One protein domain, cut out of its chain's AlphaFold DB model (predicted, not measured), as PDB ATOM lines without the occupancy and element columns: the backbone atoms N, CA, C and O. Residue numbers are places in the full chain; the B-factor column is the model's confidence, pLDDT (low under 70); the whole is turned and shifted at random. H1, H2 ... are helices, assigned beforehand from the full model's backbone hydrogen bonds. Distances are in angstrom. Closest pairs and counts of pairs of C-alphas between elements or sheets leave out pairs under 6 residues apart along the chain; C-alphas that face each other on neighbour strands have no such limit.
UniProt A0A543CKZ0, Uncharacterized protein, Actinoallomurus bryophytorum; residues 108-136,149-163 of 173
ATOM      1  N   SER A 108     360.179 276.071 328.826       64.00
ATOM      2  CA  SER A 108     361.565 276.340 329.218       64.00
ATOM      3  C   SER A 108     362.194 275.170 329.984       64.00
ATOM      4  O   SER A 108     363.327 274.790 329.704       64.00
ATOM      5  N   LEU A 109     361.436 274.520 330.871       66.62
ATOM      6  CA  LEU A 109     361.878 273.337 331.607       66.62
ATOM      7  C   LEU A 109     362.096 272.137 330.675       66.62
ATOM      8  O   LEU A 109     363.069 271.399 330.839       66.62
ATOM      9  N   GLU A 110     361.214 271.925 329.696       69.94
ATOM     10  CA  GLU A 110     361.397 270.879 328.681       69.94
ATOM     11  C   GLU A 110     362.625 271.151 327.805       69.94
ATOM     12  O   GLU A 110     363.400 270.234 327.524       69.94
ATOM     13  N   TYR A 111     362.847 272.413 327.430       75.31
ATOM     14  CA  TYR A 111     364.024 272.829 326.675       75.31
ATOM     15  C   TYR A 111     365.328 272.587 327.450       75.31
ATOM     16  O   TYR A 111     366.255 271.968 326.923       75.31
ATOM     17  N   ASP A 112     365.381 272.964 328.729       78.62
ATOM     18  CA  ASP A 112     366.542 272.725 329.594       78.62
ATOM     19  C   ASP A 112     366.835 271.233 329.777       78.62
ATOM     20  O   ASP A 112     367.995 270.802 329.777       78.62
ATOM     21  N   LYS A 113     365.786 270.413 329.923       79.69
ATOM     22  CA  LYS A 113     365.925 268.952 329.945       79.69
ATOM     23  C   LYS A 113     366.510 268.460 328.623       79.69
ATOM     24  O   LYS A 113     367.482 267.708 328.644       79.69
ATOM     25  N   ALA A 114     365.985 268.913 327.488       79.94
ATOM     26  CA  ALA A 114     366.454 268.501 326.168       79.94
ATOM     27  C   ALA A 114     367.918 268.909 325.893       79.94
ATOM     28  O   ALA A 114     368.667 268.125 325.308       79.94
ATOM     29  N   LEU A 115     368.376 270.063 326.390       85.06
ATOM     30  CA  LEU A 115     369.791 270.458 326.333       85.06
ATOM     31  C   LEU A 115     370.696 269.521 327.145       85.06
ATOM     32  O   LEU A 115     371.768 269.129 326.677       85.06
ATOM     33  N   LYS A 116     370.266 269.113 328.346       88.19
ATOM     34  CA  LYS A 116     371.012 268.142 329.170       88.19
ATOM     35  C   LYS A 116     371.130 266.791 328.472       88.19
ATOM     36  O   LYS A 116     372.191 266.171 328.510       88.19
ATOM     37  N   VAL A 117     370.064 266.363 327.799       87.19
ATOM     38  CA  VAL A 117     370.071 265.153 326.973       87.19
ATOM     39  C   VAL A 117     371.077 265.276 325.834       87.19
ATOM     40  O   VAL A 117     371.915 264.390 325.679       87.19
ATOM     41  N   ALA A 118     371.049 266.375 325.077       87.56
ATOM     42  CA  ALA A 118     371.984 266.597 323.978       87.56
ATOM     43  C   ALA A 118     373.444 266.579 324.463       87.56
ATOM     44  O   ALA A 118     374.292 265.911 323.870       87.56
ATOM     45  N   ALA A 119     373.731 267.231 325.594       88.75
ATOM     46  CA  ALA A 119     375.050 267.201 326.218       88.75
ATOM     47  C   ALA A 119     375.479 265.780 326.623       88.75
ATOM     48  O   ALA A 119     376.606 265.376 326.335       88.75
ATOM     49  N   CYS A 120     374.582 265.007 327.237       92.69
ATOM     50  CA  CYS A 120     374.848 263.625 327.618       92.69
ATOM     51  C   CYS A 120     375.122 262.738 326.390       92.69
ATOM     52  O   CYS A 120     376.116 262.017 326.343       92.69
ATOM     53  N   VAL A 121     374.314 262.851 325.335       90.62
ATOM     54  CA  VAL A 121     374.501 262.077 324.099       90.62
ATOM     55  C   VAL A 121     375.852 262.380 323.442       90.62
ATOM     56  O   VAL A 121     376.542 261.459 322.993       90.62
ATOM     57  N   ARG A 122     376.289 263.648 323.467       92.06
ATOM     58  CA  ARG A 122     377.636 264.040 323.022       92.06
ATOM     59  C   ARG A 122     378.743 263.369 323.833       92.06
ATOM     60  O   ARG A 122     379.711 262.894 323.242       92.06
ATOM     61  N   GLN A 123     378.581 263.270 325.153       91.12
ATOM     62  CA  GLN A 123     379.526 262.568 326.033       91.12
ATOM     63  C   GLN A 123     379.545 261.050 325.796       91.12
ATOM     64  O   GLN A 123     380.581 260.413 325.970       91.12
ATOM     65  N   HIS A 124     378.433 260.468 325.342       90.06
ATOM     66  CA  HIS A 124     378.281 259.026 325.131       90.06
ATOM     67  C   HIS A 124     378.503 258.559 323.681       90.06
ATOM     68  O   HIS A 124     377.990 257.518 323.271       90.06
ATOM     69  N   GLY A 125     379.340 259.275 322.923       85.25
ATOM     70  CA  GLY A 125     379.875 258.790 321.644       85.25
ATOM     71  C   GLY A 125     379.233 259.393 320.398       85.25
ATOM     72  O   GLY A 125     379.518 258.932 319.294       85.25
ATOM     73  N   VAL A 126     378.412 260.437 320.551       86.62
ATOM     74  CA  VAL A 126     377.830 261.184 319.426       86.62
ATOM     75  C   VAL A 126     378.184 262.675 319.540       86.62
ATOM     76  O   VAL A 126     377.305 263.505 319.747       86.62
ATOM     77  N   PRO A 127     379.469 263.060 319.422       84.31
ATOM     78  CA  PRO A 127     379.927 264.431 319.690       84.31
ATOM     79  C   PRO A 127     379.265 265.494 318.801       84.31
ATOM     80  O   PRO A 127     379.128 266.640 319.216       84.31
ATOM     81  N   ASN A 128     378.793 265.103 317.614       81.94
ATOM     82  CA  ASN A 128     378.111 265.981 316.659       81.94
ATOM     83  C   ASN A 128     376.584 266.027 316.860       81.94
ATOM     84  O   ASN A 128     375.860 266.444 315.957       81.94
ATOM     85  N   PHE A 129     376.071 265.551 317.999       82.75
ATOM     86  CA  PHE A 129     374.639 265.590 318.277       82.75
ATOM     87  C   PHE A 129     374.166 267.048 318.455       82.75
ATOM     88  O   PHE A 129     374.725 267.770 319.293       82.75
ATOM     89  N   PRO A 130     373.173 267.494 317.663       81.44
ATOM     90  CA  PRO A 130     372.720 268.879 317.671       81.44
ATOM     91  C   PRO A 130     371.902 269.197 318.925       81.44
ATOM     92  O   PRO A 130     371.246 268.324 319.494       81.44
ATOM     93  N   ASP A 131     371.912 270.466 319.320       80.81
ATOM     94  CA  ASP A 131     371.006 270.966 320.351       80.81
ATOM     95  C   ASP A 131     369.582 271.147 319.789       80.81
ATOM     96  O   ASP A 131     369.416 271.430 318.595       80.81
ATOM     97  N   PRO A 132     368.540 270.983 320.624       72.19
ATOM     98  CA  PRO A 132     367.174 271.330 320.250       72.19
ATOM     99  C   PRO A 132     367.055 272.830 319.955       72.19
ATOM    100  O   PRO A 132     367.742 273.656 320.551       72.19
ATOM    101  N   SER A 133     366.139 273.200 319.063       69.50
ATOM    102  CA  SER A 133     365.759 274.604 318.895       69.50
ATOM    103  C   SER A 133     364.996 275.103 320.126       69.50
ATOM    104  O   SER A 133     364.271 274.315 320.744       69.50
ATOM    105  N   PRO A 134     365.107 276.398 320.475       66.62
ATOM    106  CA  PRO A 134     364.278 276.978 321.521       66.62
ATOM    107  C   PRO A 134     362.794 276.798 321.176       66.62
ATOM    108  O   PRO A 134     362.436 276.818 319.993       66.62
ATOM    109  N   PRO A 135     361.924 276.624 322.184       59.25
ATOM    110  CA  PRO A 135     360.499 276.457 321.958       59.25
ATOM    111  C   PRO A 135     359.951 277.709 321.264       59.25
ATOM    112  O   PRO A 135     359.891 278.790 321.845       59.25
ATOM    113  N   THR A 136     359.563 277.572 320.000       55.56
ATOM    114  CA  THR A 136     358.782 278.581 319.284       55.56
ATOM    115  C   THR A 136     357.297 278.337 319.550       55.56
ATOM    116  O   THR A 136     356.863 277.188 319.694       55.56
ATOM    117  N   GLY A 149     374.783 262.091 308.757       54.16
ATOM    118  CA  GLY A 149     375.994 261.331 309.103       54.16
ATOM    119  C   GLY A 149     376.104 260.936 310.578       54.16
ATOM    120  O   GLY A 149     377.190 260.595 311.043       54.16
ATOM    121  N   LEU A 150     374.994 260.963 311.321       67.25
ATOM    122  CA  LEU A 150     374.951 260.461 312.692       67.25
ATOM    123  C   LEU A 150     374.529 258.990 312.684       67.25
ATOM    124  O   LEU A 150     373.479 258.631 312.153       67.25
ATOM    125  N   ASN A 151     375.347 258.131 313.286       77.50
ATOM    126  CA  ASN A 151     375.044 256.710 313.382       77.50
ATOM    127  C   ASN A 151     373.860 256.487 314.349       77.50
ATOM    128  O   ASN A 151     373.910 256.879 315.518       77.50
ATOM    129  N   LYS A 152     372.784 255.863 313.851       76.94
ATOM    130  CA  LYS A 152     371.562 255.606 314.626       76.94
ATOM    131  C   LYS A 152     371.832 254.682 315.815       76.94
ATOM    132  O   LYS A 152     371.309 254.945 316.893       76.94
ATOM    133  N   GLU A 153     372.654 253.643 315.653       83.25
ATOM    134  CA  GLU A 153     373.008 252.754 316.765       83.25
ATOM    135  C   GLU A 153     373.764 253.495 317.880       83.25
ATOM    136  O   GLU A 153     373.522 253.255 319.062       83.25
ATOM    137  N   ALA A 154     374.648 254.426 317.522       83.38
ATOM    138  CA  ALA A 154     375.410 255.250 318.450       83.38
ATOM    139  C   ALA A 154     374.494 256.221 319.200       83.38
ATOM    140  O   ALA A 154     374.624 256.350 320.416       83.38
ATOM    141  N   ILE A 155     373.523 256.831 318.510       83.69
ATOM    142  CA  ILE A 155     372.483 257.648 319.151       83.69
ATOM    143  C   ILE A 155     371.655 256.794 320.112       83.69
ATOM    144  O   ILE A 155     371.523 257.163 321.273       83.69
ATOM    145  N   ASP A 156     371.140 255.641 319.680       84.31
ATOM    146  CA  ASP A 156     370.305 254.780 320.526       84.31
ATOM    147  C   ASP A 156     371.069 254.297 321.770       84.31
ATOM    148  O   ASP A 156     370.525 254.280 322.879       84.31
ATOM    149  N   LYS A 157     372.351 253.944 321.615       86.62
ATOM    150  CA  LYS A 157     373.231 253.559 322.725       86.62
ATOM    151  C   LYS A 157     373.475 254.723 323.684       86.62
ATOM    152  O   LYS A 157     373.380 254.533 324.895       86.62
ATOM    153  N   ALA A 158     373.771 255.907 323.154       86.88
ATOM    154  CA  ALA A 158     374.012 257.102 323.949       86.88
ATOM    155  C   ALA A 158     372.751 257.531 324.711       86.88
ATOM    156  O   ALA A 158     372.812 257.761 325.912       86.88
ATOM    157  N   MET A 159     371.589 257.523 324.058       85.50
ATOM    158  CA  MET A 159     370.293 257.823 324.675       85.50
ATOM    159  C   MET A 159     369.987 256.870 325.836       85.50
ATOM    160  O   MET A 159     369.606 257.323 326.914       85.50
ATOM    161  N   ARG A 160     370.242 255.565 325.665       88.06
ATOM    162  CA  ARG A 160     370.100 254.577 326.748       88.06
ATOM    163  C   ARG A 160     371.056 254.844 327.910       88.06
ATOM    164  O   ARG A 160     370.638 254.728 329.057       88.06
ATOM    165  N   ALA A 161     372.305 255.221 327.633       86.69
ATOM    166  CA  ALA A 161     373.264 255.612 328.669       86.69
ATOM    167  C   ALA A 161     372.816 256.878 329.425       86.69
ATOM    168  O   ALA A 161     373.037 256.986 330.627       86.69
ATOM    169  N   CYS A 162     372.102 257.773 328.743       88.25
ATOM    170  CA  CYS A 162     371.468 258.960 329.315       88.25
ATOM    171  C   CYS A 162     370.141 258.680 330.044       88.25
ATOM    172  O   CYS A 162     369.479 259.622 330.473       88.25
ATOM    173  N   GLY A 163     369.725 257.414 330.179       86.25
ATOM    174  CA  GLY A 163     368.473 257.037 330.845       86.25
ATOM    175  C   GLY A 163     367.211 257.293 330.014       86.25
ATOM    176  O   GLY A 163     366.114 257.317 330.565       86.25
TER     177      GLY A 163
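What this domain is: This is residues 108 to 136 and 149 to 163 of the 173 residues of an uncharacterized protein of Actinoallomurus bryophytorum (UniProt A0A543CKZ0). Two helices make a T-like pair: the longer helix H1 runs along the longest axis, and the shorter H2 is set steeply across it near H1's last residues. After H1 the chain turns, and residues 124 to 136, with no named element, fold back alongside H1 toward its first residues. The printed part has 44 residues with two named helices, H1 then H2, and no named strand; its class is all helix. It is compact, with a radius of gyration of the C-alphas of 10.5 A, and its C-alphas span 29 by 22 by 13 A.

Where its parts are: H1 is residues 108 to 123, 22.9 A from first to last C-alpha, from C-alpha 108 at (361.565, 276.340, 329.218) to C-alpha 123 at (379.526, 262.568, 326.033). Residues 124 to 136 follow, their C-alphas 6 to 19 A from the mean of all C-alphas. H2 is residues 152 to 161, 14.1 A long, and ends with C-alpha 161 at (373.264, 255.612, 328.669).

How they stand to each other: H1 touches H2 with residues 117 to 122 alone. Their closest C-alphas are those of Val 121 and Ala 158, 5.0 A apart. The helices run opposite ways at a steep tilt of 69 degrees, only just short of about perpendicular. In H1 and H2 every O i to N i+4 pair is within hydrogen-bond range.

The domain as a whole: The two C-alphas farthest apart are those of Thr 136 and Glu 153, at 29.6 A. Residues 137 to 148 are not printed, and C-alphas 136 and 149 are 26.4 A apart across this cut, which lies in the link from H1 to H2. The mean pLDDT of the printed part is 80.3; residues 108 to 110, 133 to 136 and 149 to 150 are under 70.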